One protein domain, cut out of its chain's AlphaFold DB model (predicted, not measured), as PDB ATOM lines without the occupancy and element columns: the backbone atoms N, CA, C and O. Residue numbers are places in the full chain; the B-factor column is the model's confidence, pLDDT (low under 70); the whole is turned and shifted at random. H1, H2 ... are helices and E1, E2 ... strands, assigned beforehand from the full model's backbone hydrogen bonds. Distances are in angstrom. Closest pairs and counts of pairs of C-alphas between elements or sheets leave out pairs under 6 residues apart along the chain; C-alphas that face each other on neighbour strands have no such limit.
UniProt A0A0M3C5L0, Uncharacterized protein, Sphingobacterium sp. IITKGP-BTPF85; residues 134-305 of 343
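This is residues 134 to 305 of the 343 residues of an uncharacterized protein of Sphingobacterium sp. IITKGP-BTPF85 (UniProt A0A0M3C5L0). Three long helices, H3, H4 and H5, stand side by side as a bundle, their centres making a triangle, and at one end of it sits a head made mostly of loops. That head holds two separate small strand pairs, E2 with E5 and E3 with E4, and two short helices, H1 and H2; a fourth longer helix, H6, runs beside H5 but set off from it. The printed part has 172 residues, with six named helices and five named strands in the order E1 E2 H1 H2 E3 E4 E5 H3 H4 H5 H6; under half of the residues are in these elements. Both strand pairs are antiparallel, and the class is mixed, helices and strands. The whole is compact, with a radius of gyration of the C-alphas of 15.9 A and spans of 44 by 38 by 33 A.

After residues 134 to 155, which have no named element, comes E1, residues 156 to 158; it pairs with no named strand, but is paired antiparallel with residues 221 to 222. E1 runs on into E2, residues 161 to 163, across a break of 2 residues, at 77 degrees. E2 is antiparallel to E5, residues 216 to 218, at 146 degrees between their directions; N 162 and O 217 are 2.9 A apart and N 217 and O 162 3.0 A, within hydrogen-bond range. H1, residues 177 to 181, is close to H2, residues 189 to 193, but not clearly touching; their closest C-alphas, of Tyr 180 and Lys 190, are 7.5 A apart. E3, residues 194 to 196, and E4, residues 204 to 206, form an antiparallel hairpin at 148 degrees, with N 195 and O 205 at 2.9 A. E3 and E4 are both apart from E2 and E5. H3, residues 223 to 236, and H4, residues 240 to 251, form a helical hairpin: they touch, closest at the C-alphas of Ala 231 and Ala 243, 4.2 A, at a shallow tilt of 23 degrees, opposite ways. H5, residues 268 to 282, touches H3, closest at the C-alphas of Leu 228 and Arg 279, 6.1 A, at a shallow tilt of 17 degrees, opposite ways. H5 and H4 only just touch, with 3 pairs of C-alphas within 8 A, the closest those of Ile 240 and Pro 268 at 6.7 A. H2 and H5 are near each other. H6, residues 289 to 296, is close to H5 but not clearly touching, with the C-alphas of Gln 280 and Arg 289 closest at 6.9 A; it is apart from H3 and H4. In each of the six helices every O i to N i+4 pair is within hydrogen-bond range.

E1 begins at C-alpha 156, (-15.503, -15.381, -31.108), and is 5.5 A long; E2 is 6.8 A, E3 6.5 A, E4 6.8 A and E5 6.5 A. H1 is 6.1 A long and H2 5.3 A. H3 measures 19.7 A from C-alpha 223, (-16.804, -19.999, -35.831), to C-alpha 236. H4 is 16.5 A, H5, the longest helix by residues, 20.6 A, and H6 10.3 A, ending at C-alpha 296, (-37.124, -21.539, -43.629).

The two C-alphas farthest apart are those of Tyr 199 and Gly 238, 46.7 A. The printed part has no cut. The links from E2 to H1, 13 residues, and from H4 to H5, 16 residues, are long. The mean pLDDT of the printed part is 94.9, and no printed residue is under 70.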
ATOM      1  N   GLU A 134     -11.194 -22.484 -35.309       98.19
ATOM      2  CA  GLU A 134     -11.121 -23.075 -33.983       98.19
ATOM      3  C   GLU A 134     -12.506 -23.198 -33.355       98.19
ATOM      4  O   GLU A 134     -13.312 -22.264 -33.368       98.19
ATOM      5  N   LEU A 135     -12.747 -24.366 -32.767       98.62
ATOM      6  CA  LEU A 135     -13.919 -24.680 -31.968       98.62
ATOM      7  C   LEU A 135     -13.483 -24.892 -30.519       98.62
ATOM      8  O   LEU A 135     -12.425 -25.458 -30.240       98.62
ATOM      9  N   MET A 136     -14.295 -24.423 -29.577       98.00
ATOM     10  CA  MET A 136     -14.126 -24.762 -28.172       98.00
ATOM     11  C   MET A 136     -14.461 -26.234 -27.979       98.00
ATOM     12  O   MET A 136     -15.561 -26.658 -28.314       98.00
ATOM     13  N   ASP A 137     -13.566 -26.975 -27.343       97.75
ATOM     14  CA  ASP A 137     -13.866 -28.306 -26.830       97.75
ATOM     15  C   ASP A 137     -14.658 -28.168 -25.520       97.75
ATOM     16  O   ASP A 137     -14.102 -27.790 -24.482       97.75
ATOM     17  N   PHE A 138     -15.966 -28.445 -25.555       97.44
ATOM     18  CA  PHE A 138     -16.835 -28.238 -24.392       97.44
ATOM     19  C   PHE A 138     -16.511 -29.193 -23.237       97.44
ATOM     20  O   PHE A 138     -16.835 -28.874 -22.094       97.44
ATOM     21  N   SER A 139     -15.809 -30.306 -23.493       96.19
ATOM     22  CA  SER A 139     -15.340 -31.207 -22.430       96.19
ATOM     23  C   SER A 139     -14.300 -30.555 -21.513       96.19
ATOM     24  O   SER A 139     -14.137 -30.977 -20.370       96.19
ATOM     25  N   LYS A 140     -13.640 -29.484 -21.977       96.69
ATOM     26  CA  LYS A 140     -12.650 -28.717 -21.206       96.69
ATOM     27  C   LYS A 140     -13.259 -27.570 -20.393       96.69
ATOM     28  O   LYS A 140     -12.538 -26.905 -19.652       96.69
ATOM     29  N   LEU A 141     -14.555 -27.294 -20.543       95.88
ATOM     30  CA  LEU A 141     -15.242 -26.241 -19.795       95.88
ATOM     31  C   LEU A 141     -15.696 -26.753 -18.422       95.88
ATOM     32  O   LEU A 141     -16.110 -27.904 -18.278       95.88
ATOM     33  N   ASN A 142     -15.693 -25.881 -17.411       94.12
ATOM     34  CA  ASN A 142     -16.212 -26.238 -16.092       94.12
ATOM     35  C   ASN A 142     -17.749 -26.263 -16.103       94.12
ATOM     36  O   ASN A 142     -18.405 -25.238 -15.937       94.12
ATOM     37  N   GLN A 143     -18.330 -27.453 -16.243       91.31
ATOM     38  CA  GLN A 143     -19.780 -27.652 -16.348       91.31
ATOM     39  C   GLN A 143     -20.568 -27.202 -15.103       91.31
ATOM     40  O   GLN A 143     -21.758 -26.874 -15.196       91.31
ATOM     41  N   THR A 144     -19.905 -27.138 -13.944       90.38
ATOM     42  CA  THR A 144     -20.515 -26.709 -12.677       90.38
ATOM     43  C   THR A 144     -20.521 -25.190 -12.495       90.38
ATOM     44  O   THR A 144     -21.285 -24.679 -11.679       90.38
ATOM     45  N   GLU A 145     -19.737 -24.447 -13.285       92.00
ATOM     46  CA  GLU A 145     -19.707 -22.987 -13.218       92.00
ATOM     47  C   GLU A 145     -21.060 -22.387 -13.644       92.00
ATOM     48  O   GLU A 145     -21.749 -22.875 -14.551       92.00
ATOM     49  N   THR A 146     -21.447 -21.289 -12.987       89.44
ATOM     50  CA  THR A 146     -22.676 -20.550 -13.310       89.44
ATOM     51  C   THR A 146     -22.644 -19.992 -14.733       89.44
ATOM     52  O   THR A 146     -23.679 -19.958 -15.386       89.44
ATOM     53  N   LEU A 147     -21.474 -19.563 -15.217       91.88
ATOM     54  CA  LEU A 147     -21.260 -19.001 -16.554       91.88
ATOM     55  C   LEU A 147     -19.966 -19.590 -17.144       91.88
ATOM     56  O   LEU A 147     -18.908 -18.970 -17.044       91.88
ATOM     57  N   PRO A 148     -20.032 -20.797 -17.727       93.00
ATOM     58  CA  PRO A 148     -18.845 -21.582 -18.077       93.00
ATOM     59  C   PRO A 148     -18.112 -21.102 -19.338       93.00
ATOM     60  O   PRO A 148     -17.001 -21.549 -19.612       93.00
ATOM     61  N   ILE A 149     -18.720 -20.216 -20.134       95.31
ATOM     62  CA  ILE A 149     -18.131 -19.723 -21.383       95.31
ATOM     63  C   ILE A 149     -17.560 -18.324 -21.160       95.31
ATOM     64  O   ILE A 149     -18.280 -17.351 -20.933       95.31
ATOM     65  N   ASN A 150     -16.236 -18.223 -21.250       93.75
ATOM     66  CA  ASN A 150     -15.529 -16.962 -21.079       93.75
ATOM     67  C   ASN A 150     -15.752 -16.012 -22.267       93.75
ATOM     68  O   ASN A 150     -15.855 -16.427 -23.429       93.75
ATOM     69  N   ARG A 151     -15.740 -14.710 -21.964       94.00
ATOM     70  CA  ARG A 151     -15.695 -13.636 -22.961       94.00
ATOM     71  C   ARG A 151     -14.439 -13.755 -23.824       94.00
ATOM     72  O   ARG A 151     -13.355 -14.030 -23.312       94.00
ATOM     73  N   PHE A 152     -14.583 -13.492 -25.125       94.00
ATOM     74  CA  PHE A 152     -13.495 -13.581 -26.109       94.00
ATOM     75  C   PHE A 152     -12.796 -14.951 -26.131       94.00
ATOM     76  O   PHE A 152     -11.562 -15.034 -26.186       94.00
ATOM     77  N   ASN A 153     -13.592 -16.017 -26.037       95.38
ATOM     78  CA  ASN A 153     -13.128 -17.375 -26.290       95.38
ATOM     79  C   ASN A 153     -12.731 -17.570 -27.766       95.38
ATOM     80  O   ASN A 153     -12.988 -16.707 -28.606       95.38
ATOM     81  N   VAL A 154     -12.115 -18.717 -28.058       95.81
ATOM     82  CA  VAL A 154     -11.488 -19.021 -29.357       95.81
ATOM     83  C   VAL A 154     -12.457 -18.998 -30.540       95.81
ATOM     84  O   VAL A 154     -12.030 -18.779 -31.666       95.81
ATOM     85  N   GLU A 155     -13.758 -19.178 -30.297       97.44
ATOM     86  CA  GLU A 155     -14.756 -19.159 -31.367       97.44
ATOM     87  C   GLU A 155     -15.202 -17.747 -31.743       97.44
ATOM     88  O   GLU A 155     -15.843 -17.571 -32.775       97.44
ATOM     89  N   VAL A 156     -14.949 -16.730 -30.912       97.31
ATOM     90  CA  VAL A 156     -15.503 -15.381 -31.108       97.31
ATOM     91  C   VAL A 156     -14.763 -14.645 -32.224       97.31
ATOM     92  O   VAL A 156     -13.673 -14.120 -32.028       97.31
ATOM     93  N   LEU A 157     -15.431 -14.512 -33.371       97.56
ATOM     94  CA  LEU A 157     -14.971 -13.725 -34.519       97.56
ATOM     95  C   LEU A 157     -15.298 -12.238 -34.358       97.56
ATOM     96  O   LEU A 157     -14.581 -11.375 -34.851       97.56
ATOM     97  N   PHE A 158     -16.412 -11.922 -33.702       97.19
ATOM     98  CA  PHE A 158     -16.786 -10.554 -33.358       97.19
ATOM     99  C   PHE A 158     -17.686 -10.568 -32.128       97.19
ATOM    100  O   PHE A 158     -18.723 -11.234 -32.121       97.19
ATOM    101  N   ALA A 159     -17.296  -9.831 -31.091       95.38
ATOM    102  CA  ALA A 159     -18.066  -9.734 -29.863       95.38
ATOM    103  C   ALA A 159     -19.132  -8.643 -29.988       95.38
ATOM    104  O   ALA A 159     -18.817  -7.461 -30.096       95.38
ATOM    105  N   ALA A 160     -20.396  -9.048 -29.910       94.56
ATOM    106  CA  ALA A 160     -21.520  -8.137 -29.773       94.56
ATOM    107  C   ALA A 160     -22.487  -8.684 -28.733       94.56
ATOM    108  O   ALA A 160     -22.744  -9.891 -28.678       94.56
ATOM    109  N   ILE A 161     -23.033  -7.777 -27.932       92.62
ATOM    110  CA  ILE A 161     -23.977  -8.088 -26.870       92.62
ATOM    111  C   ILE A 161     -25.262  -7.294 -27.057       92.62
ATOM    112  O   ILE A 161     -25.248  -6.179 -27.575       92.62
ATOM    113  N   SER A 162     -26.369  -7.879 -26.620       88.50
ATOM    114  CA  SER A 162     -27.652  -7.206 -26.473       88.50
ATOM    115  C   SER A 162     -28.050  -7.215 -25.007       88.50
ATOM    116  O   SER A 162     -27.842  -8.210 -24.307       88.50
ATOM    117  N   VAL A 163     -28.687  -6.132 -24.569       83.44
ATOM    118  CA  VAL A 163     -29.383  -6.114 -23.282       83.44
ATOM    119  C   VAL A 163     -30.504  -7.150 -23.336       83.44
ATOM    120  O   VAL A 163     -31.218  -7.261 -24.339       83.44
ATOM    121  N   THR A 164     -30.630  -7.938 -22.274       81.69
ATOM    122  CA  THR A 164     -31.666  -8.965 -22.173       81.69
ATOM    123  C   THR A 164     -32.998  -8.323 -21.796       81.69
ATOM    124  O   THR A 164     -33.071  -7.558 -20.837       81.69
ATOM    125  N   SER A 165     -34.072  -8.638 -22.526       81.25
ATOM    126  CA  SER A 165     -35.422  -8.226 -22.112       81.25
ATOM    127  C   SER A 165     -35.824  -8.911 -20.798       81.25
ATOM    128  O   SER A 165     -35.433 -10.052 -20.555       81.25
ATOM    129  N   GLY A 166     -36.629  -8.251 -19.959       82.69
ATOM    130  CA  GLY A 166     -37.031  -8.779 -18.644       82.69
ATOM    131  C   GLY A 166     -37.559 -10.228 -18.663       82.69
ATOM    132  O   GLY A 166     -37.078 -11.042 -17.870       82.69
ATOM    133  N   PRO A 167     -38.467 -10.601 -19.588       82.62
ATOM    134  CA  PRO A 167     -38.952 -11.979 -19.713       82.62
ATOM    135  C   PRO A 167     -37.893 -13.000 -20.154       82.62
ATOM    136  O   PRO A 167     -38.068 -14.194 -19.943       82.62
ATOM    137  N   MET A 168     -36.799 -12.555 -20.775       81.31
ATOM    138  CA  MET A 168     -35.697 -13.416 -21.222       81.31
ATOM    139  C   MET A 168     -34.557 -13.512 -20.203       81.31
ATOM    140  O   MET A 168     -33.582 -14.218 -20.454       81.31
ATOM    141  N   HIS A 169     -34.648 -12.798 -19.080       82.38
ATOM    142  CA  HIS A 169     -33.626 -12.823 -18.041       82.38
ATOM    143  C   HIS A 169     -33.480 -14.235 -17.458       82.38
ATOM    144  O   HIS A 169     -34.479 -14.930 -17.292       82.38
ATOM    145  N   LEU A 170     -32.265 -14.643 -17.077       79.50
ATOM    146  CA  LEU A 170     -31.956 -15.992 -16.569       79.50
ATOM    147  C   LEU A 170     -32.927 -16.481 -15.474       79.50
ATOM    148  O   LEU A 170     -33.244 -17.665 -15.403       79.50
ATOM    149  N   ASN A 171     -33.394 -15.580 -14.611       81.19
ATOM    150  CA  ASN A 171     -34.274 -15.922 -13.486       81.19
ATOM    151  C   ASN A 171     -35.766 -15.995 -13.850       81.19
ATOM    152  O   ASN A 171     -36.543 -16.508 -13.056       81.19
ATOM    153  N   ASN A 172     -36.153 -15.508 -15.030       84.25
ATOM    154  CA  ASN A 172     -37.551 -15.417 -15.460       84.25
ATOM    155  C   ASN A 172     -37.827 -16.296 -16.688       84.25
ATOM    156  O   ASN A 172     -38.891 -16.897 -16.810       84.25
ATOM    157  N   GLY A 173     -36.871 -16.347 -17.616       86.69
ATOM    158  CA  GLY A 173     -36.997 -17.034 -18.889       86.69
ATOM    159  C   GLY A 173     -36.824 -18.538 -18.739       86.69
ATOM    160  O   GLY A 173     -35.759 -19.013 -18.345       86.69
ATOM    161  N   LEU A 174     -37.860 -19.281 -19.123       91.44
ATOM    162  CA  LEU A 174     -37.813 -20.733 -19.236       91.44
ATOM    163  C   LEU A 174     -37.469 -21.138 -20.668       91.44
ATOM    164  O   LEU A 174     -38.025 -20.620 -21.639       91.44
ATOM    165  N   VAL A 175     -36.556 -22.093 -20.797       93.06
ATOM    166  CA  VAL A 175     -36.274 -22.761 -22.066       93.06
ATOM    167  C   VAL A 175     -37.437 -23.692 -22.400       93.06
ATOM    168  O   VAL A 175     -37.951 -24.406 -21.541       93.06
ATOM    169  N   ASP A 176     -37.825 -23.704 -23.675       92.25
ATOM    170  CA  ASP A 176     -38.784 -24.663 -24.214       92.25
ATOM    171  C   ASP A 176     -38.368 -26.108 -23.880       92.25
ATOM    172  O   ASP A 176     -37.260 -26.554 -24.194       92.25
ATOM    173  N   SER A 177     -39.264 -26.847 -23.227       93.62
ATOM    174  CA  SER A 177     -38.950 -28.181 -22.718       93.62
ATOM    175  C   SER A 177     -38.730 -29.211 -23.832       93.62
ATOM    176  O   SER A 177     -37.970 -30.160 -23.636       93.62
ATOM    177  N   ILE A 178     -39.331 -29.023 -25.013       94.31
ATOM    178  CA  ILE A 178     -39.081 -29.866 -26.190       94.31
ATOM    179  C   ILE A 178     -37.663 -29.610 -26.698       94.31
ATOM    180  O   ILE A 178     -36.934 -30.561 -26.973       94.31
ATOM    181  N   LEU A 179     -37.236 -28.344 -26.754       95.56
ATOM    182  CA  LEU A 179     -35.861 -28.018 -27.130       95.56
ATOM    183  C   LEU A 179     -34.856 -28.614 -26.141       95.56
ATOM    184  O   LEU A 179     -33.920 -29.274 -26.575       95.56
ATOM    185  N   TYR A 180     -35.058 -28.455 -24.831       97.06
ATOM    186  CA  TYR A 180     -34.165 -29.057 -23.833       97.06
ATOM    187  C   TYR A 180     -34.073 -30.589 -23.975       97.06
ATOM    188  O   TYR A 180     -32.979 -31.158 -23.943       97.06
ATOM    189  N   ARG A 181     -35.211 -31.267 -24.183       97.00
ATOM    190  CA  ARG A 181     -35.254 -32.728 -24.364       97.00
ATOM    191  C   ARG A 181     -34.614 -33.209 -25.668       97.00
ATOM    192  O   ARG A 181     -34.242 -34.373 -25.732       97.00
ATOM    193  N   SER A 182     -34.448 -32.341 -26.666       97.00
ATOM    194  CA  SER A 182     -33.807 -32.704 -27.939       97.00
ATOM    195  C   SER A 182     -32.293 -32.928 -27.847       97.00
ATOM    196  O   SER A 182     -31.692 -33.528 -28.733       97.00
ATOM    197  N   TYR A 183     -31.655 -32.476 -26.766       98.06
ATOM    198  CA  TYR A 183     -30.251 -32.781 -26.515       98.06
ATOM    199  C   TYR A 183     -30.129 -34.216 -25.975       98.06
ATOM    200  O   TYR A 183     -30.888 -34.626 -25.089       98.06
ATOM    201  N   SER A 184     -29.143 -34.972 -26.461       96.75
ATOM    202  CA  SER A 184     -28.771 -36.274 -25.885       96.75
ATOM    203  C   SER A 184     -28.301 -36.106 -24.427       96.75
ATOM    204  O   SER A 184     -27.806 -35.032 -24.074       96.75
ATOM    205  N   PRO A 185     -28.435 -37.117 -23.547       96.31
ATOM    206  CA  PRO A 185     -27.764 -37.122 -22.244       96.31
ATOM    207  C   PRO A 185     -26.242 -36.912 -22.328       96.31
ATOM    208  O   PRO A 185     -25.669 -36.340 -21.410       96.31
ATOM    209  N   TYR A 186     -25.614 -37.308 -23.440       97.44
ATOM    210  CA  TYR A 186     -24.170 -37.167 -23.676       97.44
ATOM    211  C   TYR A 186     -23.782 -35.854 -24.367       97.44
ATOM    212  O   TYR A 186     -22.612 -35.615 -24.659       97.44
ATOM    213  N   ASP A 187     -24.757 -34.991 -24.660       98.44
ATOM    214  CA  ASP A 187     -24.504 -33.671 -25.228       98.44
ATOM    215  C   ASP A 187     -24.112 -32.705 -24.103       98.44
ATOM    216  O   ASP A 187     -24.943 -32.309 -23.279       98.44
ATOM    217  N   ILE A 188     -22.841 -32.297 -24.073       98.25
ATOM    218  CA  ILE A 188     -22.252 -31.484 -22.998       98.25
ATOM    219  C   ILE A 188     -22.952 -30.123 -22.892       98.25
ATOM    220  O   ILE A 188     -23.011 -29.512 -21.818       98.25
ATOM    221  N   ARG A 189     -23.593 -29.653 -23.972       97.81
ATOM    222  CA  ARG A 189     -24.393 -28.423 -23.940       97.81
ATOM    223  C   ARG A 189     -25.552 -28.495 -22.959       97.81
ATOM    224  O   ARG A 189     -25.951 -27.438 -22.475       97.81
ATOM    225  N   LYS A 190     -26.047 -29.683 -22.579       96.19
ATOM    226  CA  LYS A 190     -27.032 -29.806 -21.489       96.19
ATOM    227  C   LYS A 190     -26.549 -29.171 -20.187       96.19
ATOM    228  O   LYS A 190     -27.343 -28.563 -19.476       96.19
ATOM    229  N   TYR A 191     -25.257 -29.281 -19.903       94.81
ATOM    230  CA  TYR A 191     -24.649 -28.796 -18.666       94.81
ATOM    231  C   TYR A 191     -24.046 -27.398 -18.821       94.81
ATOM    232  O   TYR A 191     -23.968 -26.640 -17.855       94.81
ATOM    233  N   ILE A 192     -23.663 -27.026 -20.046       96.38
ATOM    234  CA  ILE A 192     -23.083 -25.716 -20.359       96.38
ATOM    235  C   ILE A 192     -24.161 -24.652 -20.599       96.38
ATOM    236  O   ILE A 192     -24.049 -23.540 -20.086       96.38
ATOM    237  N   PHE A 193     -25.223 -24.967 -21.346       95.50
ATOM    238  CA  PHE A 193     -26.255 -23.993 -21.714       95.50
ATOM    239  C   PHE A 193     -27.384 -23.880 -20.704       95.50
ATOM    240  O   PHE A 193     -28.021 -22.829 -20.659       95.50
ATOM    241  N   PHE A 194     -27.634 -24.904 -19.889       94.75
ATOM    242  CA  PHE A 194     -28.826 -24.946 -19.049       94.75
ATOM    243  C   PHE A 194     -28.499 -25.002 -17.563       94.75
ATOM    244  O   PHE A 194     -27.541 -25.630 -17.119       94.75
ATOM    245  N   ARG A 195     -29.355 -24.348 -16.784       93.00
ATOM    246  CA  ARG A 195     -29.435 -24.473 -15.332       93.00
ATOM    247  C   ARG A 195     -30.796 -25.062 -14.991       93.00
ATOM    248  O   ARG A 195     -31.806 -24.502 -15.410       93.00
ATOM    249  N   LYS A 196     -30.827 -26.158 -14.231       93.62
ATOM    250  CA  LYS A 196     -32.080 -26.690 -13.678       93.62
ATOM    251  C   LYS A 196     -32.633 -25.704 -12.647       93.62
ATOM    252  O   LYS A 196     -31.879 -25.213 -11.809       93.62
ATOM    253  N   ASN A 197     -33.925 -25.409 -12.721       92.75
ATOM    254  CA  ASN A 197     -34.588 -24.516 -11.778       92.75
ATOM    255  C   ASN A 197     -35.180 -25.299 -10.602       92.75
ATOM    256  O   ASN A 197     -35.610 -26.441 -10.753       92.75
ATOM    257  N   THR A 198     -35.235 -24.655  -9.435       92.75
ATOM    258  CA  THR A 198     -35.940 -25.182  -8.253       92.75
ATOM    259  C   THR A 198     -37.455 -25.068  -8.415       92.75
ATOM    260  O   THR A 198     -38.194 -25.926  -7.944       92.75
ATOM    261  N   TYR A 199     -37.926 -24.020  -9.099       88.62
ATOM    262  CA  TYR A 199     -39.334 -23.812  -9.413       88.62
ATOM    263  C   TYR A 199     -39.492 -23.045 -10.746       88.62
ATOM    264  O   TYR A 199     -38.729 -22.103 -10.976       88.62
ATOM    265  N   PRO A 200     -40.465 -23.407 -11.606       91.44
ATOM    266  CA  PRO A 200     -41.259 -24.637 -11.529       91.44
ATOM    267  C   PRO A 200     -40.375 -25.882 -11.695       91.44
ATOM    268  O   PRO A 200     -39.293 -25.809 -12.287       91.44
ATOM    269  N   LEU A 201     -40.821 -27.013 -11.141       92.69
ATOM    270  CA  LEU A 201     -40.121 -28.294 -11.282       92.69
ATOM    271  C   LEU A 201     -39.972 -28.670 -12.764       92.69
ATOM    272  O   LEU A 201     -40.770 -28.260 -13.606       92.69
ATOM    273  N   ASP A 202     -38.911 -29.417 -13.076       91.50
ATOM    274  CA  ASP A 202     -38.561 -29.862 -14.435       91.50
ATOM    275  C   ASP A 202     -38.457 -28.743 -15.483       91.50
ATOM    276  O   ASP A 202     -38.650 -28.955 -16.684       91.50
ATOM    277  N   SER A 203     -38.083 -27.545 -15.032       94.50
ATOM    278  CA  SER A 203     -37.813 -26.400 -15.894       94.50
ATOM    279  C   SER A 203     -36.340 -25.990 -15.876       94.50
ATOM    280  O   SER A 203     -35.585 -26.294 -14.946       94.50
ATOM    281  N   TYR A 204     -35.929 -25.307 -16.945       94.75
ATOM    282  CA  TYR A 204     -34.537 -24.953 -17.191       94.75
ATOM    283  C   TYR A 204     -34.417 -23.508 -17.664       94.75
ATOM    284  O   TYR A 204     -35.190 -23.061 -18.512       94.75
ATOM    285  N   SER A 205     -33.405 -22.810 -17.161       92.94
ATOM    286  CA  SER A 205     -33.009 -21.471 -17.607       92.94
ATOM    287  C   SER A 205     -31.724 -21.523 -18.432       92.94
ATOM    288  O   SER A 205     -30.900 -22.421 -18.252       92.94
ATOM    289  N   TYR A 206     -31.523 -20.546 -19.318       91.75
ATOM    290  CA  TYR A 206     -30.334 -20.469 -20.172       91.75
ATOM    291  C   TYR A 206     -29.159 -19.747 -19.489       91.75
ATOM    292  O   TYR A 206     -29.246 -18.545 -19.256       91.75
ATOM    293  N   LYS A 207     -28.047 -20.451 -19.230       90.00
ATOM    294  CA  LYS A 207     -26.802 -19.916 -18.632       90.00
ATOM    295  C   LYS A 207     -25.606 -19.825 -19.600       90.00
ATOM    296  O   LYS A 207     -24.553 -19.315 -19.229       90.00
ATOM    297  N   GLY A 208     -25.755 -20.286 -20.844       79.88
ATOM    298  CA  GLY A 208     -24.669 -20.462 -21.825       79.88
ATOM    299  C   GLY A 208     -24.075 -19.192 -22.452       79.88
ATOM    300  O   GLY A 208     -23.662 -19.223 -23.607       79.88
ATOM    301  N   SER A 209     -24.075 -18.044 -21.770       85.19
ATOM    302  CA  SER A 209     -23.633 -16.766 -22.352       85.19
ATOM    303  C   SER A 209     -22.152 -16.786 -22.764       85.19
ATOM    304  O   SER A 209     -21.287 -17.041 -21.935       85.19
ATOM    305  N   TYR A 210     -21.851 -16.430 -24.021       92.50
ATOM    306  CA  TYR A 210     -20.483 -16.338 -24.576       92.50
ATOM    307  C   TYR A 210     -19.713 -15.076 -24.136       92.50
ATOM    308  O   TYR A 210     -18.651 -14.761 -24.674       92.50
ATOM    309  N   ASP A 211     -20.258 -14.329 -23.178       89.88
ATOM    310  CA  ASP A 211     -19.674 -13.098 -22.637       89.88
ATOM    311  C   ASP A 211     -19.434 -13.191 -21.119       89.88
ATOM    312  O   ASP A 211     -19.097 -12.194 -20.488       89.88
ATOM    313  N   LYS A 212     -19.624 -14.377 -20.512       90.00
ATOM    314  CA  LYS A 212     -19.595 -14.580 -19.052       90.00
ATOM    315  C   LYS A 212     -20.485 -13.581 -18.292       90.00
ATOM    316  O   LYS A 212     -20.136 -13.087 -17.224       90.00
ATOM    317  N   SER A 213     -21.647 -13.264 -18.865       87.12
ATOM    318  CA  SER A 213     -22.581 -12.266 -18.338       87.12
ATOM    319  C   SER A 213     -23.973 -12.856 -18.136       87.12
ATOM    320  O   SER A 213     -24.485 -13.559 -19.005       87.12
ATOM    321  N   MET A 214     -24.590 -12.537 -16.993       82.69
ATOM    322  CA  MET A 214     -25.995 -12.864 -16.693       82.69
ATOM    323  C   MET A 214     -26.969 -11.806 -17.227       82.69
ATOM    324  O   MET A 214     -28.149 -12.095 -17.396       82.69
ATOM    325  N   ALA A 215     -26.484 -10.583 -17.466       81.81
ATOM    326  CA  ALA A 215     -27.311  -9.445 -17.866       81.81
ATOM    327  C   ALA A 215     -27.456  -9.330 -19.390       81.81
ATOM    328  O   ALA A 215     -28.464  -8.824 -19.889       81.81
ATOM    329  N   ASN A 216     -26.460  -9.816 -20.134       86.56
ATOM    330  CA  ASN A 216     -26.359  -9.615 -21.574       86.56
ATOM    331  C   ASN A 216     -26.384 -10.941 -22.335       86.56
ATOM    332  O   ASN A 216     -25.740 -11.917 -21.939       86.56
ATOM    333  N   LEU A 217     -27.064 -10.937 -23.479       90.12
ATOM    334  CA  LEU A 217     -27.020 -12.032 -24.442       90.12
ATOM    335  C   LEU A 217     -25.979 -11.740 -25.514       90.12
ATOM    336  O   LEU A 217     -25.924 -10.642 -26.067       90.12
ATOM    337  N   PHE A 218     -25.182 -12.749 -25.850       94.00
ATOM    338  CA  PHE A 218     -24.239 -12.658 -26.954       94.00
ATOM    339  C   PHE A 218     -24.978 -12.784 -28.294       94.00
ATOM    340  O   PHE A 218     -25.651 -13.779 -28.554       94.00
ATOM    341  N   VAL A 219     -24.788 -11.808 -29.180       94.12
ATOM    342  CA  VAL A 219     -25.377 -11.753 -30.537       94.12
ATOM    343  C   VAL A 219     -24.322 -11.578 -31.638       94.12
ATOM    344  O   VAL A 219     -24.652 -11.344 -32.804       94.12
ATOM    345  N   GLY A 220     -23.046 -11.696 -31.260       96.00
ATOM    346  CA  GLY A 220     -21.889 -11.598 -32.142       96.00
ATOM    347  C   GLY A 220     -21.756 -12.740 -33.154       96.00
ATOM    348  O   GLY A 220     -22.692 -13.506 -33.405       96.00
ATOM    349  N   LEU A 221     -20.576 -12.832 -33.759       98.06
ATOM    350  CA  LEU A 221     -20.222 -13.835 -34.767       98.06
ATOM    351  C   LEU A 221     -19.305 -14.885 -34.131       98.06
ATOM    352  O   LEU A 221     -18.347 -14.502 -33.454       98.06
ATOM    353  N   THR A 222     -19.574 -16.176 -34.352       98.38
ATOM    354  CA  THR A 222     -18.689 -17.266 -33.905       98.38
ATOM    355  C   THR A 222     -18.370 -18.263 -35.007       98.38
ATOM    356  O   THR A 222     -19.195 -18.479 -35.892       98.38
ATOM    357  N   THR A 223     -17.204 -18.904 -34.929       98.62
ATOM    358  CA  THR A 223     -16.804 -19.999 -35.831       98.62
ATOM    359  C   THR A 223     -17.830 -21.131 -35.822       98.62
ATOM    360  O   THR A 223     -18.234 -21.566 -36.893       98.62
ATOM    361  N   SER A 224     -18.361 -21.523 -34.659       98.62
ATOM    362  CA  SER A 224     -19.444 -22.517 -34.525       98.62
ATOM    363  C   SER A 224     -20.675 -22.209 -35.383       98.62
ATOM    364  O   SER A 224     -21.243 -23.102 -36.011       98.62
ATOM    365  N   GLU A 225     -21.062 -20.935 -35.494       98.81
ATOM    366  CA  GLU A 225     -22.120 -20.537 -36.420       98.81
ATOM    367  C   GLU A 225     -21.689 -20.711 -37.877       98.81
ATOM    368  O   GLU A 225     -22.497 -21.159 -38.686       98.81
ATOM    369  N   ILE A 226     -20.445 -20.364 -38.214       98.94
ATOM    370  CA  ILE A 226     -19.918 -20.460 -39.579       98.94
ATOM    371  C   ILE A 226     -19.805 -21.913 -40.044       98.94
ATOM    372  O   ILE A 226     -20.174 -22.179 -41.185       98.94
ATOM    373  N   TYR A 227     -19.422 -22.857 -39.177       98.94
ATOM    374  CA  TYR A 227     -19.491 -24.294 -39.485       98.94
ATOM    375  C   TYR A 227     -20.905 -24.705 -39.901       98.94
ATOM    376  O   TYR A 227     -21.082 -25.353 -40.927       98.94
ATOM    377  N   LEU A 228     -21.926 -24.263 -39.164       98.94
ATOM    378  CA  LEU A 228     -23.324 -24.580 -39.474       98.94
ATOM    379  C   LEU A 228     -23.842 -23.861 -40.724       98.94
ATOM    380  O   LEU A 228     -24.641 -24.432 -41.461       98.94
ATOM    381  N   ILE A 229     -23.402 -22.623 -40.981       98.94
ATOM    382  CA  ILE A 229     -23.710 -21.924 -42.239       98.94
ATOM    383  C   ILE A 229     -23.095 -22.686 -43.413       98.94
ATOM    384  O   ILE A 229     -23.790 -22.933 -44.399       98.94
ATOM    385  N   LYS A 230     -21.815 -23.068 -43.308       98.94
ATOM    386  CA  LYS A 230     -21.105 -23.799 -44.357       98.94
ATOM    387  C   LYS A 230     -21.727 -25.173 -44.580       98.94
ATOM    388  O   LYS A 230     -21.990 -25.503 -45.726       98.94
ATOM    389  N   ALA A 231     -22.047 -25.916 -43.519       98.94
ATOM    390  CA  ALA A 231     -22.685 -27.229 -43.609       98.94
ATOM    391  C   ALA A 231     -24.062 -27.148 -44.283       98.94
ATOM    392  O   ALA A 231     -24.346 -27.910 -45.205       98.94
ATOM    393  N   GLU A 232     -24.910 -26.194 -43.875       98.88
ATOM    394  CA  GLU A 232     -26.216 -26.008 -44.512       98.88
ATOM    395  C   GLU A 232     -26.063 -25.638 -45.990       98.88
ATOM    396  O   GLU A 232     -26.749 -26.198 -46.847       98.88
ATOM    397  N   ALA A 233     -25.175 -24.691 -46.294       98.94
ATOM    398  CA  ALA A 233     -24.948 -24.244 -47.655       98.94
ATOM    399  C   ALA A 233     -24.387 -25.374 -48.532       98.94
ATOM    400  O   ALA A 233     -24.932 -25.601 -49.607       98.94
ATOM    401  N   ALA A 234     -23.384 -26.113 -48.045       98.94
ATOM    402  CA  ALA A 234     -22.789 -27.281 -48.693       98.94
ATOM    403  C   ALA A 234     -23.854 -28.342 -49.010       98.94
ATOM    404  O   ALA A 234     -24.006 -28.733 -50.166       98.94
ATOM    405  N   CYS A 235     -24.680 -28.712 -48.026       98.88
ATOM    406  CA  CYS A 235     -25.771 -29.667 -48.221       98.88
ATOM    407  C   CYS A 235     -26.740 -29.201 -49.322       98.88
ATOM    408  O   CYS A 235     -27.058 -29.942 -50.252       98.88
ATOM    409  N   ARG A 236     -27.150 -27.927 -49.281       98.56
ATOM    410  CA  ARG A 236     -28.090 -27.349 -50.254       98.56
ATOM    411  C   ARG A 236     -27.519 -27.173 -51.664       98.56
ATOM    412  O   ARG A 236     -28.308 -27.067 -52.600       98.56
ATOM    413  N   ILE A 237     -26.197 -27.135 -51.829       98.69
ATOM    414  CA  ILE A 237     -25.531 -27.088 -53.144       98.69
ATOM    415  C   ILE A 237     -24.989 -28.457 -53.589       98.69
ATOM    416  O   ILE A 237     -24.252 -28.521 -54.568       98.69
ATOM    417  N   GLY A 238     -25.360 -29.541 -52.897       98.62
ATOM    418  CA  GLY A 238     -25.015 -30.918 -53.269       98.62
ATOM    419  C   GLY A 238     -23.646 -31.406 -52.784       98.62
ATOM    420  O   GLY A 238     -23.237 -32.507 -53.138       98.62
ATOM    421  N   GLN A 239     -22.945 -30.636 -51.952       98.69
ATOM    422  CA  GLN A 239     -21.671 -31.022 -51.334       98.69
ATOM    423  C   GLN A 239     -21.932 -31.784 -50.025       98.69
ATOM    424  O   GLN A 239     -21.679 -31.297 -48.922       98.69
ATOM    425  N   ILE A 240     -22.525 -32.972 -50.157       98.75
ATOM    426  CA  ILE A 240     -23.052 -33.755 -49.030       98.75
ATOM    427  C   ILE A 240     -21.942 -34.238 -48.091       98.75
ATOM    428  O   ILE A 240     -22.055 -34.067 -46.881       98.75
ATOM    429  N   GLU A 241     -20.856 -34.792 -48.632       98.69
ATOM    430  CA  GLU A 241     -19.741 -35.307 -47.824       98.69
ATOM    431  C   GLU A 241     -19.115 -34.212 -46.954       98.69
ATOM    432  O   GLU A 241     -18.883 -34.407 -45.761       98.69
ATOM    433  N   GLU A 242     -18.921 -33.025 -47.520       98.75
ATOM    434  CA  GLU A 242     -18.391 -31.882 -46.784       98.75
ATOM    435  C   GLU A 242     -19.370 -31.387 -45.710       98.75
ATOM    436  O   GLU A 242     -18.961 -31.067 -44.593       98.75
ATOM    437  N   ALA A 243     -20.674 -31.371 -45.999       98.88
ATOM    438  CA  ALA A 243     -21.685 -31.016 -45.007       98.88
ATOM    439  C   ALA A 243     -21.667 -31.964 -43.794       98.88
ATOM    440  O   ALA A 243     -21.768 -31.500 -42.654       98.88
ATOM    441  N   ILE A 244     -21.478 -33.268 -44.027       98.88
ATOM    442  CA  ILE A 244     -21.312 -34.281 -42.974       98.88
ATOM    443  C   ILE A 244     -20.039 -34.011 -42.158       98.88
ATOM    444  O   ILE A 244     -20.089 -33.983 -40.927       98.88
ATOM    445  N   GLN A 245     -18.905 -33.766 -42.820       98.88
ATOM    446  CA  GLN A 245     -17.624 -33.489 -42.155       98.88
ATOM    447  C   GLN A 245     -17.686 -32.241 -41.265       98.88
ATOM    448  O   GLN A 245     -17.214 -32.262 -40.125       98.88
ATOM    449  N   LEU A 246     -18.303 -31.163 -41.754       98.88
ATOM    450  CA  LEU A 246     -18.484 -29.918 -41.004       98.88
ATOM    451  C   LEU A 246     -19.394 -30.110 -39.787       98.88
ATOM    452  O   LEU A 246     -19.100 -29.583 -38.712       98.88
ATOM    453  N   LEU A 247     -20.482 -30.872 -39.941       98.88
ATOM    454  CA  LEU A 247     -21.378 -31.205 -38.835       98.88
ATOM    455  C   LEU A 247     -20.648 -32.028 -37.765       98.88
ATOM    456  O   LEU A 247     -20.714 -31.684 -36.586       98.88
ATOM    457  N   ASN A 248     -19.907 -33.062 -38.167       98.88
ATOM    458  CA  ASN A 248     -19.144 -33.902 -37.241       98.88
ATOM    459  C   ASN A 248     -18.036 -33.122 -36.526       98.88
ATOM    460  O   ASN A 248     -17.913 -33.239 -35.311       98.88
ATOM    461  N   SER A 249     -17.326 -32.236 -37.232       98.75
ATOM    462  CA  SER A 249     -16.304 -31.362 -36.635       98.75
ATOM    463  C   SER A 249     -16.869 -30.500 -35.497       98.75
ATOM    464  O   SER A 249     -16.217 -30.303 -34.469       98.75
ATOM    465  N   LEU A 250     -18.107 -30.011 -35.640       98.88
ATOM    466  CA  LEU A 250     -18.807 -29.332 -34.550       98.88
ATOM    467  C   LEU A 250     -19.178 -30.306 -33.426       98.88
ATOM    468  O   LEU A 250     -18.882 -30.036 -32.264       98.88
ATOM    469  N   LEU A 251     -19.829 -31.423 -33.756       98.81
ATOM    470  CA  LEU A 251     -20.376 -32.362 -32.773       98.81
ATOM    471  C   LEU A 251     -19.303 -33.020 -31.893       98.81
ATOM    472  O   LEU A 251     -19.528 -33.157 -30.691       98.81
ATOM    473  N   GLU A 252     -18.126 -33.332 -32.438       98.38
ATOM    474  CA  GLU A 252     -16.962 -33.843 -31.689       98.38
ATOM    475  C   GLU A 252     -16.527 -32.909 -30.550       98.38
ATOM    476  O   GLU A 252     -15.965 -33.344 -29.546       98.38
ATOM    477  N   ASN A 253     -16.816 -31.614 -30.689       98.56
ATOM    478  CA  ASN A 253     -16.512 -30.581 -29.705       98.56
ATOM    479  C   ASN A 253     -17.695 -30.266 -28.768       98.56
ATOM    480  O   ASN A 253     -17.588 -29.364 -27.930       98.56
ATOM    481  N   ARG A 254     -18.837 -30.954 -28.915       98.44
ATOM    482  CA  ARG A 254     -20.074 -30.740 -28.133       98.44
ATOM    483  C   ARG A 254     -20.563 -31.985 -27.404       98.44
ATOM    484  O   ARG A 254     -21.234 -31.847 -26.383       98.44
ATOM    485  N   ILE A 255     -20.267 -33.172 -27.918       98.50
ATOM    486  CA  ILE A 255     -20.675 -34.460 -27.353       98.50
ATOM    487  C   ILE A 255     -19.509 -35.041 -26.545       98.50
ATOM    488  O   ILE A 255     -18.346 -34.823 -26.879       98.50
ATOM    489  N   ASP A 256     -19.813 -35.762 -25.464       97.50
ATOM    490  CA  ASP A 256     -18.819 -36.565 -24.747       97.50
ATOM    491  C   ASP A 256     -18.070 -37.475 -25.731       97.50
ATOM    492  O   ASP A 256     -18.679 -38.295 -26.417       97.50
ATOM    493  N   LYS A 257     -16.742 -37.335 -25.794       95.88
ATOM    494  CA  LYS A 257     -15.898 -38.047 -26.765       95.88
ATOM    495  C   LYS A 257     -16.007 -39.565 -26.653       95.88
ATOM    496  O   LYS A 257     -15.864 -40.246 -27.659       95.88
ATOM    497  N   SER A 258     -16.280 -40.094 -25.459       96.50
ATOM    498  CA  SER A 258     -16.469 -41.536 -25.252       96.50
ATOM    499  C   SER A 258     -17.794 -42.061 -25.817       96.50
ATOM    500  O   SER A 258     -17.952 -43.265 -25.988       96.50
ATOM    501  N   GLN A 259     -18.742 -41.163 -26.093       97.69
ATOM    502  CA  GLN A 259     -20.091 -41.464 -26.582       97.69
ATOM    503  C   GLN A 259     -20.354 -40.865 -27.969       97.69
ATOM    504  O   GLN A 259     -21.459 -40.990 -28.499       97.69
ATOM    505  N   PHE A 260     -19.374 -40.168 -28.547       98.12
ATOM    506  CA  PHE A 260     -19.522 -39.535 -29.844       98.12
ATOM    507  C   PHE A 260     -19.613 -40.595 -30.942       98.12
ATOM    508  O   PHE A 260     -18.734 -41.441 -31.094       98.12
ATOM    509  N   VAL A 261     -20.680 -40.507 -31.732       97.75
ATOM    510  CA  VAL A 261     -20.877 -41.298 -32.945       97.75
ATOM    511  C   VAL A 261     -21.001 -40.321 -34.101       97.75
ATOM    512  O   VAL A 261     -21.874 -39.449 -34.088       97.75
ATOM    513  N   ALA A 262     -20.120 -40.467 -35.089       98.25
ATOM    514  CA  ALA A 262     -20.139 -39.632 -36.277       98.25
ATOM    515  C   ALA A 262     -21.453 -39.814 -37.047       98.25
ATOM    516  O   ALA A 262     -21.923 -40.932 -37.267       98.25
ATOM    517  N   VAL A 263     -22.032 -38.702 -37.485       98.31
ATOM    518  CA  VAL A 263     -23.154 -38.688 -38.421       98.31
ATOM    519  C   VAL A 263     -22.669 -39.232 -39.760       98.31
ATOM    520  O   VAL A 263     -21.653 -38.774 -40.282       98.31
ATOM    521  N   THR A 264     -23.410 -40.183 -40.322       98.25
ATOM    522  CA  THR A 264     -23.150 -40.780 -41.643       98.25
ATOM    523  C   THR A 264     -24.324 -40.620 -42.614       98.25
ATOM    524  O   THR A 264     -24.269 -41.128 -43.731       98.25
ATOM    525  N   GLU A 265     -25.380 -39.907 -42.202       98.12
ATOM    526  CA  GLU A 265     -26.569 -39.642 -43.016       98.12
ATOM    527  C   GLU A 265     -26.198 -38.870 -44.286       98.12
ATOM    528  O   GLU A 265     -25.760 -37.720 -44.221       98.12
ATOM    529  N   ASN A 266     -26.380 -39.513 -45.437       97.50
ATOM    530  CA  ASN A 266     -26.019 -38.986 -46.748       97.50
ATOM    531  C   ASN A 266     -27.240 -38.633 -47.611       97.50
ATOM    532  O   ASN A 266     -27.073 -38.084 -48.701       97.50
ATOM    533  N   ASN A 267     -28.465 -38.891 -47.140       98.38
ATOM    534  CA  ASN A 267     -29.660 -38.362 -47.773       98.38
ATOM    535  C   ASN A 267     -29.700 -36.832 -47.573       98.38
ATOM    536  O   ASN A 267     -29.748 -36.373 -46.428       98.38
ATOM    537  N   PRO A 268     -29.723 -36.019 -48.649       98.12
ATOM    538  CA  PRO A 268     -29.649 -34.561 -48.528       98.12
ATOM    539  C   PRO A 268     -30.759 -33.945 -47.671       98.12
ATOM    540  O   PRO A 268     -30.528 -32.962 -46.970       98.12
ATOM    541  N   ASP A 269     -31.969 -34.504 -47.713       98.06
ATOM    542  CA  ASP A 269     -33.109 -33.980 -46.963       98.06
ATOM    543  C   ASP A 269     -32.978 -34.286 -45.466       98.06
ATOM    544  O   ASP A 269     -33.025 -33.376 -44.632       98.06
ATOM    545  N   ALA A 270     -32.703 -35.548 -45.128       98.56
ATOM    546  CA  ALA A 270     -32.489 -35.976 -43.747       98.56
ATOM    547  C   ALA A 270     -31.277 -35.270 -43.114       98.56
ATOM    548  O   ALA A 270     -31.371 -34.749 -41.998       98.56
ATOM    549  N   LEU A 271     -30.166 -35.152 -43.849       98.81
ATOM    550  CA  LEU A 271     -28.983 -34.421 -43.401       98.81
ATOM    551  C   LEU A 271     -29.289 -32.939 -43.162       98.81
ATOM    552  O   LEU A 271     -28.865 -32.368 -42.157       98.81
ATOM    553  N   LEU A 272     -30.055 -32.300 -44.050       98.81
ATOM    554  CA  LEU A 272     -30.455 -30.906 -43.869       98.81
ATOM    555  C   LEU A 272     -31.309 -30.723 -42.605       98.81
ATOM    556  O   LEU A 272     -31.098 -29.757 -41.868       98.81
ATOM    557  N   HIS A 273     -32.219 -31.654 -42.302       98.62
ATOM    558  CA  HIS A 273     -32.956 -31.657 -41.035       98.62
ATOM    559  C   HIS A 273     -32.019 -31.755 -39.819       98.62
ATOM    560  O   HIS A 273     -32.193 -30.987 -38.866       98.62
ATOM    561  N   LEU A 274     -31.004 -32.626 -39.860       98.69
ATOM    562  CA  LEU A 274     -30.001 -32.742 -38.794       98.69
ATOM    563  C   LEU A 274     -29.213 -31.439 -38.609       98.69
ATOM    564  O   LEU A 274     -29.109 -30.944 -37.488       98.69
ATOM    565  N   ILE A 275     -28.730 -30.834 -39.698       98.88
ATOM    566  CA  ILE A 275     -27.968 -29.575 -39.661       98.88
ATOM    567  C   ILE A 275     -28.815 -28.436 -39.083       98.88
ATOM    568  O   ILE A 275     -28.350 -27.681 -38.228       98.88
ATOM    569  N   LEU A 276     -30.072 -28.299 -39.515       98.69
ATOM    570  CA  LEU A 276     -30.970 -27.250 -39.021       98.69
ATOM    571  C   LEU A 276     -31.345 -27.455 -37.550       98.69
ATOM    572  O   LEU A 276     -31.466 -26.482 -36.797       98.69
ATOM    573  N   HIS A 277     -31.518 -28.708 -37.130       98.25
ATOM    574  CA  HIS A 277     -31.758 -29.044 -35.734       98.25
ATOM    575  C   HIS A 277     -30.541 -28.709 -34.865       98.25
ATOM    576  O   HIS A 277     -30.665 -28.041 -33.836       98.25
ATOM    577  N   GLU A 278     -29.351 -29.079 -35.327       98.75
ATOM    578  CA  GLU A 278     -28.101 -28.791 -34.642       98.75
ATOM    579  C   GLU A 278     -27.818 -27.283 -34.580       98.75
ATOM    580  O   GLU A 278     -27.422 -26.764 -33.535       98.75
ATOM    581  N   ARG A 279     -28.158 -26.533 -35.636       98.62
ATOM    582  CA  ARG A 279     -28.098 -25.065 -35.634       98.62
ATOM    583  C   ARG A 279     -29.000 -24.444 -34.572       98.62
ATOM    584  O   ARG A 279     -28.599 -23.485 -33.912       98.62
ATOM    585  N   GLN A 280     -30.200 -24.989 -34.371       97.56
ATOM    586  CA  GLN A 280     -31.091 -24.542 -33.300       97.56
ATOM    587  C   GLN A 280     -30.508 -24.831 -31.910       97.56
ATOM    588  O   GLN A 280     -30.671 -24.004 -31.008       97.56
ATOM    589  N   LYS A 281     -29.841 -25.977 -31.738       98.06
ATOM    590  CA  LYS A 281     -29.215 -26.370 -30.472       98.06
ATOM    591  C   LYS A 281     -27.987 -25.526 -30.141       98.06
ATOM    592  O   LYS A 281     -27.832 -25.112 -28.994       98.06
ATOM    593  N   GLU A 282     -27.141 -25.261 -31.130       98.25
ATOM    594  CA  GLU A 282     -25.884 -24.533 -30.957       98.25
ATOM    595  C   GLU A 282     -26.104 -23.030 -30.745       98.25
ATOM    596  O   GLU A 282     -25.435 -22.404 -29.926       98.25
ATOM    597  N   LEU A 283     -27.077 -22.438 -31.450       97.00
ATOM    598  CA  LEU A 283     -27.293 -20.984 -31.477       97.00
ATOM    599  C   LEU A 283     -28.419 -20.518 -30.542       97.00
ATOM    600  O   LEU A 283     -29.074 -19.489 -30.769       97.00
ATOM    601  N   LEU A 284     -28.649 -21.269 -29.469       94.00
ATOM    602  CA  LEU A 284     -29.650 -20.970 -28.456       94.00
ATOM    603  C   LEU A 284     -29.367 -19.613 -27.781       94.00
ATOM    604  O   LEU A 284     -28.262 -19.356 -27.324       94.00
ATOM    605  N   PHE A 285     -30.367 -18.722 -27.734       91.62
ATOM    606  CA  PHE A 285     -30.237 -17.350 -27.202       91.62
ATOM    607  C   PHE A 285     -29.157 -16.487 -27.899       91.62
ATOM    608  O   PHE A 285     -28.711 -15.480 -27.353       91.62
ATOM    609  N   ARG A 286     -28.794 -16.813 -29.150       92.81
ATOM    610  CA  ARG A 286     -27.813 -16.065 -29.968       92.81
ATOM    611  C   ARG A 286     -28.428 -15.085 -30.976       92.81
ATOM    612  O   ARG A 286     -27.730 -14.565 -31.843       92.81
ATOM    613  N   GLY A 287     -29.746 -14.868 -30.915       91.19
ATOM    614  CA  GLY A 287     -30.472 -13.951 -31.809       91.19
ATOM    615  C   GLY A 287     -30.709 -14.463 -33.238       91.19
ATOM    616  O   GLY A 287     -31.116 -13.690 -34.095       91.19
ATOM    617  N   ARG A 288     -30.476 -15.753 -33.517       94.94
ATOM    618  CA  ARG A 288     -30.542 -16.309 -34.887       94.94
ATOM    619  C   ARG A 288     -31.857 -17.008 -35.233       94.94
ATOM    620  O   ARG A 288     -32.257 -17.036 -36.392       94.94
ATOM    621  N   ARG A 289     -32.598 -17.493 -34.230       94.25
ATOM    622  CA  ARG A 289     -33.833 -18.262 -34.459       94.25
ATOM    623  C   ARG A 289     -34.887 -17.499 -35.269       94.25
ATOM    624  O   ARG A 289     -35.624 -18.122 -36.024       94.25
ATOM    625  N   TRP A 290     -34.971 -16.176 -35.115       95.06
ATOM    626  CA  TRP A 290     -35.942 -15.363 -35.850       95.06
ATOM    627  C   TRP A 290     -35.667 -15.350 -37.356       95.06
ATOM    628  O   TRP A 290     -36.583 -15.602 -38.139       95.06
ATOM    629  N   SER A 291     -34.414 -15.123 -37.768       96.19
ATOM    630  CA  SER A 291     -34.050 -15.151 -39.187       96.19
ATOM    631  C   SER A 291     -34.109 -16.562 -39.773       96.19
ATOM    632  O   SER A 291     -34.552 -16.708 -40.913       96.19
ATOM    633  N   ASP A 292     -33.799 -17.600 -38.988       97.69
ATOM    634  CA  ASP A 292     -34.010 -18.995 -39.398       97.69
ATOM    635  C   ASP A 292     -35.496 -19.295 -39.661       97.69
ATOM    636  O   ASP A 292     -35.832 -19.793 -40.729       97.69
ATOM    637  N   LEU A 293     -36.409 -18.929 -38.755       97.00
ATOM    638  CA  LEU A 293     -37.854 -19.113 -38.975       97.00
ATOM    639  C   LEU A 293     -38.336 -18.381 -40.236       97.00
ATOM    640  O   LEU A 293     -39.072 -18.947 -41.041       97.00
ATOM    641  N   LYS A 294     -37.886 -17.138 -40.430       96.75
ATOM    642  CA  LYS A 294     -38.234 -16.319 -41.594       96.75
ATOM    643  C   LYS A 294     -37.820 -16.963 -42.914       96.75
ATOM    644  O   LYS A 294     -38.655 -17.084 -43.806       96.75
ATOM    645  N   ARG A 295     -36.548 -17.354 -43.049       97.50
ATOM    646  CA  ARG A 295     -36.012 -17.917 -44.301       97.50
ATOM    647  C   ARG A 295     -36.509 -19.339 -44.562       97.50
ATOM    648  O   ARG A 295     -36.715 -19.695 -45.717       97.50
ATOM    649  N   LEU A 296     -36.704 -20.140 -43.509       97.88
ATOM    650  CA  LEU A 296     -37.124 -21.539 -43.629       97.88
ATOM    651  C   LEU A 296     -38.615 -21.679 -43.945       97.88
ATOM    652  O   LEU A 296     -38.989 -22.636 -44.605       97.88
ATOM    653  N   ASN A 297     -39.458 -20.706 -43.589       97.25
ATOM    654  CA  ASN A 297     -40.871 -20.709 -43.985       97.25
ATOM    655  C   ASN A 297     -41.100 -20.602 -45.511       97.25
ATOM    656  O   ASN A 297     -42.196 -20.901 -45.992       97.25
ATOM    657  N   LEU A 298     -40.081 -20.203 -46.279       96.38
ATOM    658  CA  LEU A 298     -40.117 -20.209 -47.747       96.38
ATOM    659  C   LEU A 298     -39.880 -21.600 -48.353       96.38
ATOM    660  O   LEU A 298     -39.957 -21.763 -49.567       96.38
ATOM    661  N   ASP A 299     -39.555 -22.590 -47.524       96.31
ATOM    662  CA  ASP A 299     -39.340 -23.978 -47.911       96.31
ATOM    663  C   ASP A 299     -40.418 -24.831 -47.214       96.31
ATOM    664  O   ASP A 299     -40.411 -24.921 -45.982       96.31
ATOM    665  N   PRO A 300     -41.374 -25.425 -47.956       95.62
ATOM    666  CA  PRO A 300     -42.513 -26.142 -47.371       95.62
ATOM    667  C   PRO A 300     -42.129 -27.223 -46.354       95.62
ATOM    668  O   PRO A 300     -42.868 -27.452 -45.401       95.62
ATOM    669  N   ARG A 301     -40.942 -27.829 -46.496       95.88
ATOM    670  CA  ARG A 301     -40.414 -28.855 -45.581       95.88
ATOM    671  C   ARG A 301     -40.179 -28.349 -44.157       95.88
ATOM    672  O   ARG A 301     -40.185 -29.129 -43.209       95.88
ATOM    673  N   PHE A 302     -39.943 -27.045 -43.999       97.00
ATOM    674  CA  PHE A 302     -39.516 -26.436 -42.736       97.00
ATOM    675  C   PHE A 302     -40.493 -25.382 -42.204       97.00
ATOM    676  O   PHE A 302     -40.178 -24.685 -41.232       97.00
ATOM    677  N   GLN A 303     -41.671 -25.251 -42.820       96.88
ATOM    678  CA  GLN A 303     -42.696 -24.314 -42.378       96.88
ATOM    679  C   GLN A 303     -43.156 -24.608 -40.953       96.88
ATOM    680  O   GLN A 303     -43.361 -25.756 -40.557       96.88
ATOM    681  N   LYS A 304     -43.331 -23.543 -40.164       94.44
ATOM    682  CA  LYS A 304     -43.802 -23.666 -38.784       94.44
ATOM    683  C   LYS A 304     -44.730 -22.527 -38.387       94.44
ATOM    684  O   LYS A 304     -44.295 -21.381 -38.297       94.44
ATOM    685  N   THR A 305     -45.963 -22.868 -38.023       96.75
ATOM    686  CA  THR A 305     -46.855 -21.962 -37.290       96.75
ATOM    687  C   THR A 305     -46.358 -21.830 -35.853       96.75
ATOM    688  O   THR A 305     -46.214 -22.823 -35.130       96.75
TER     689      THR A 305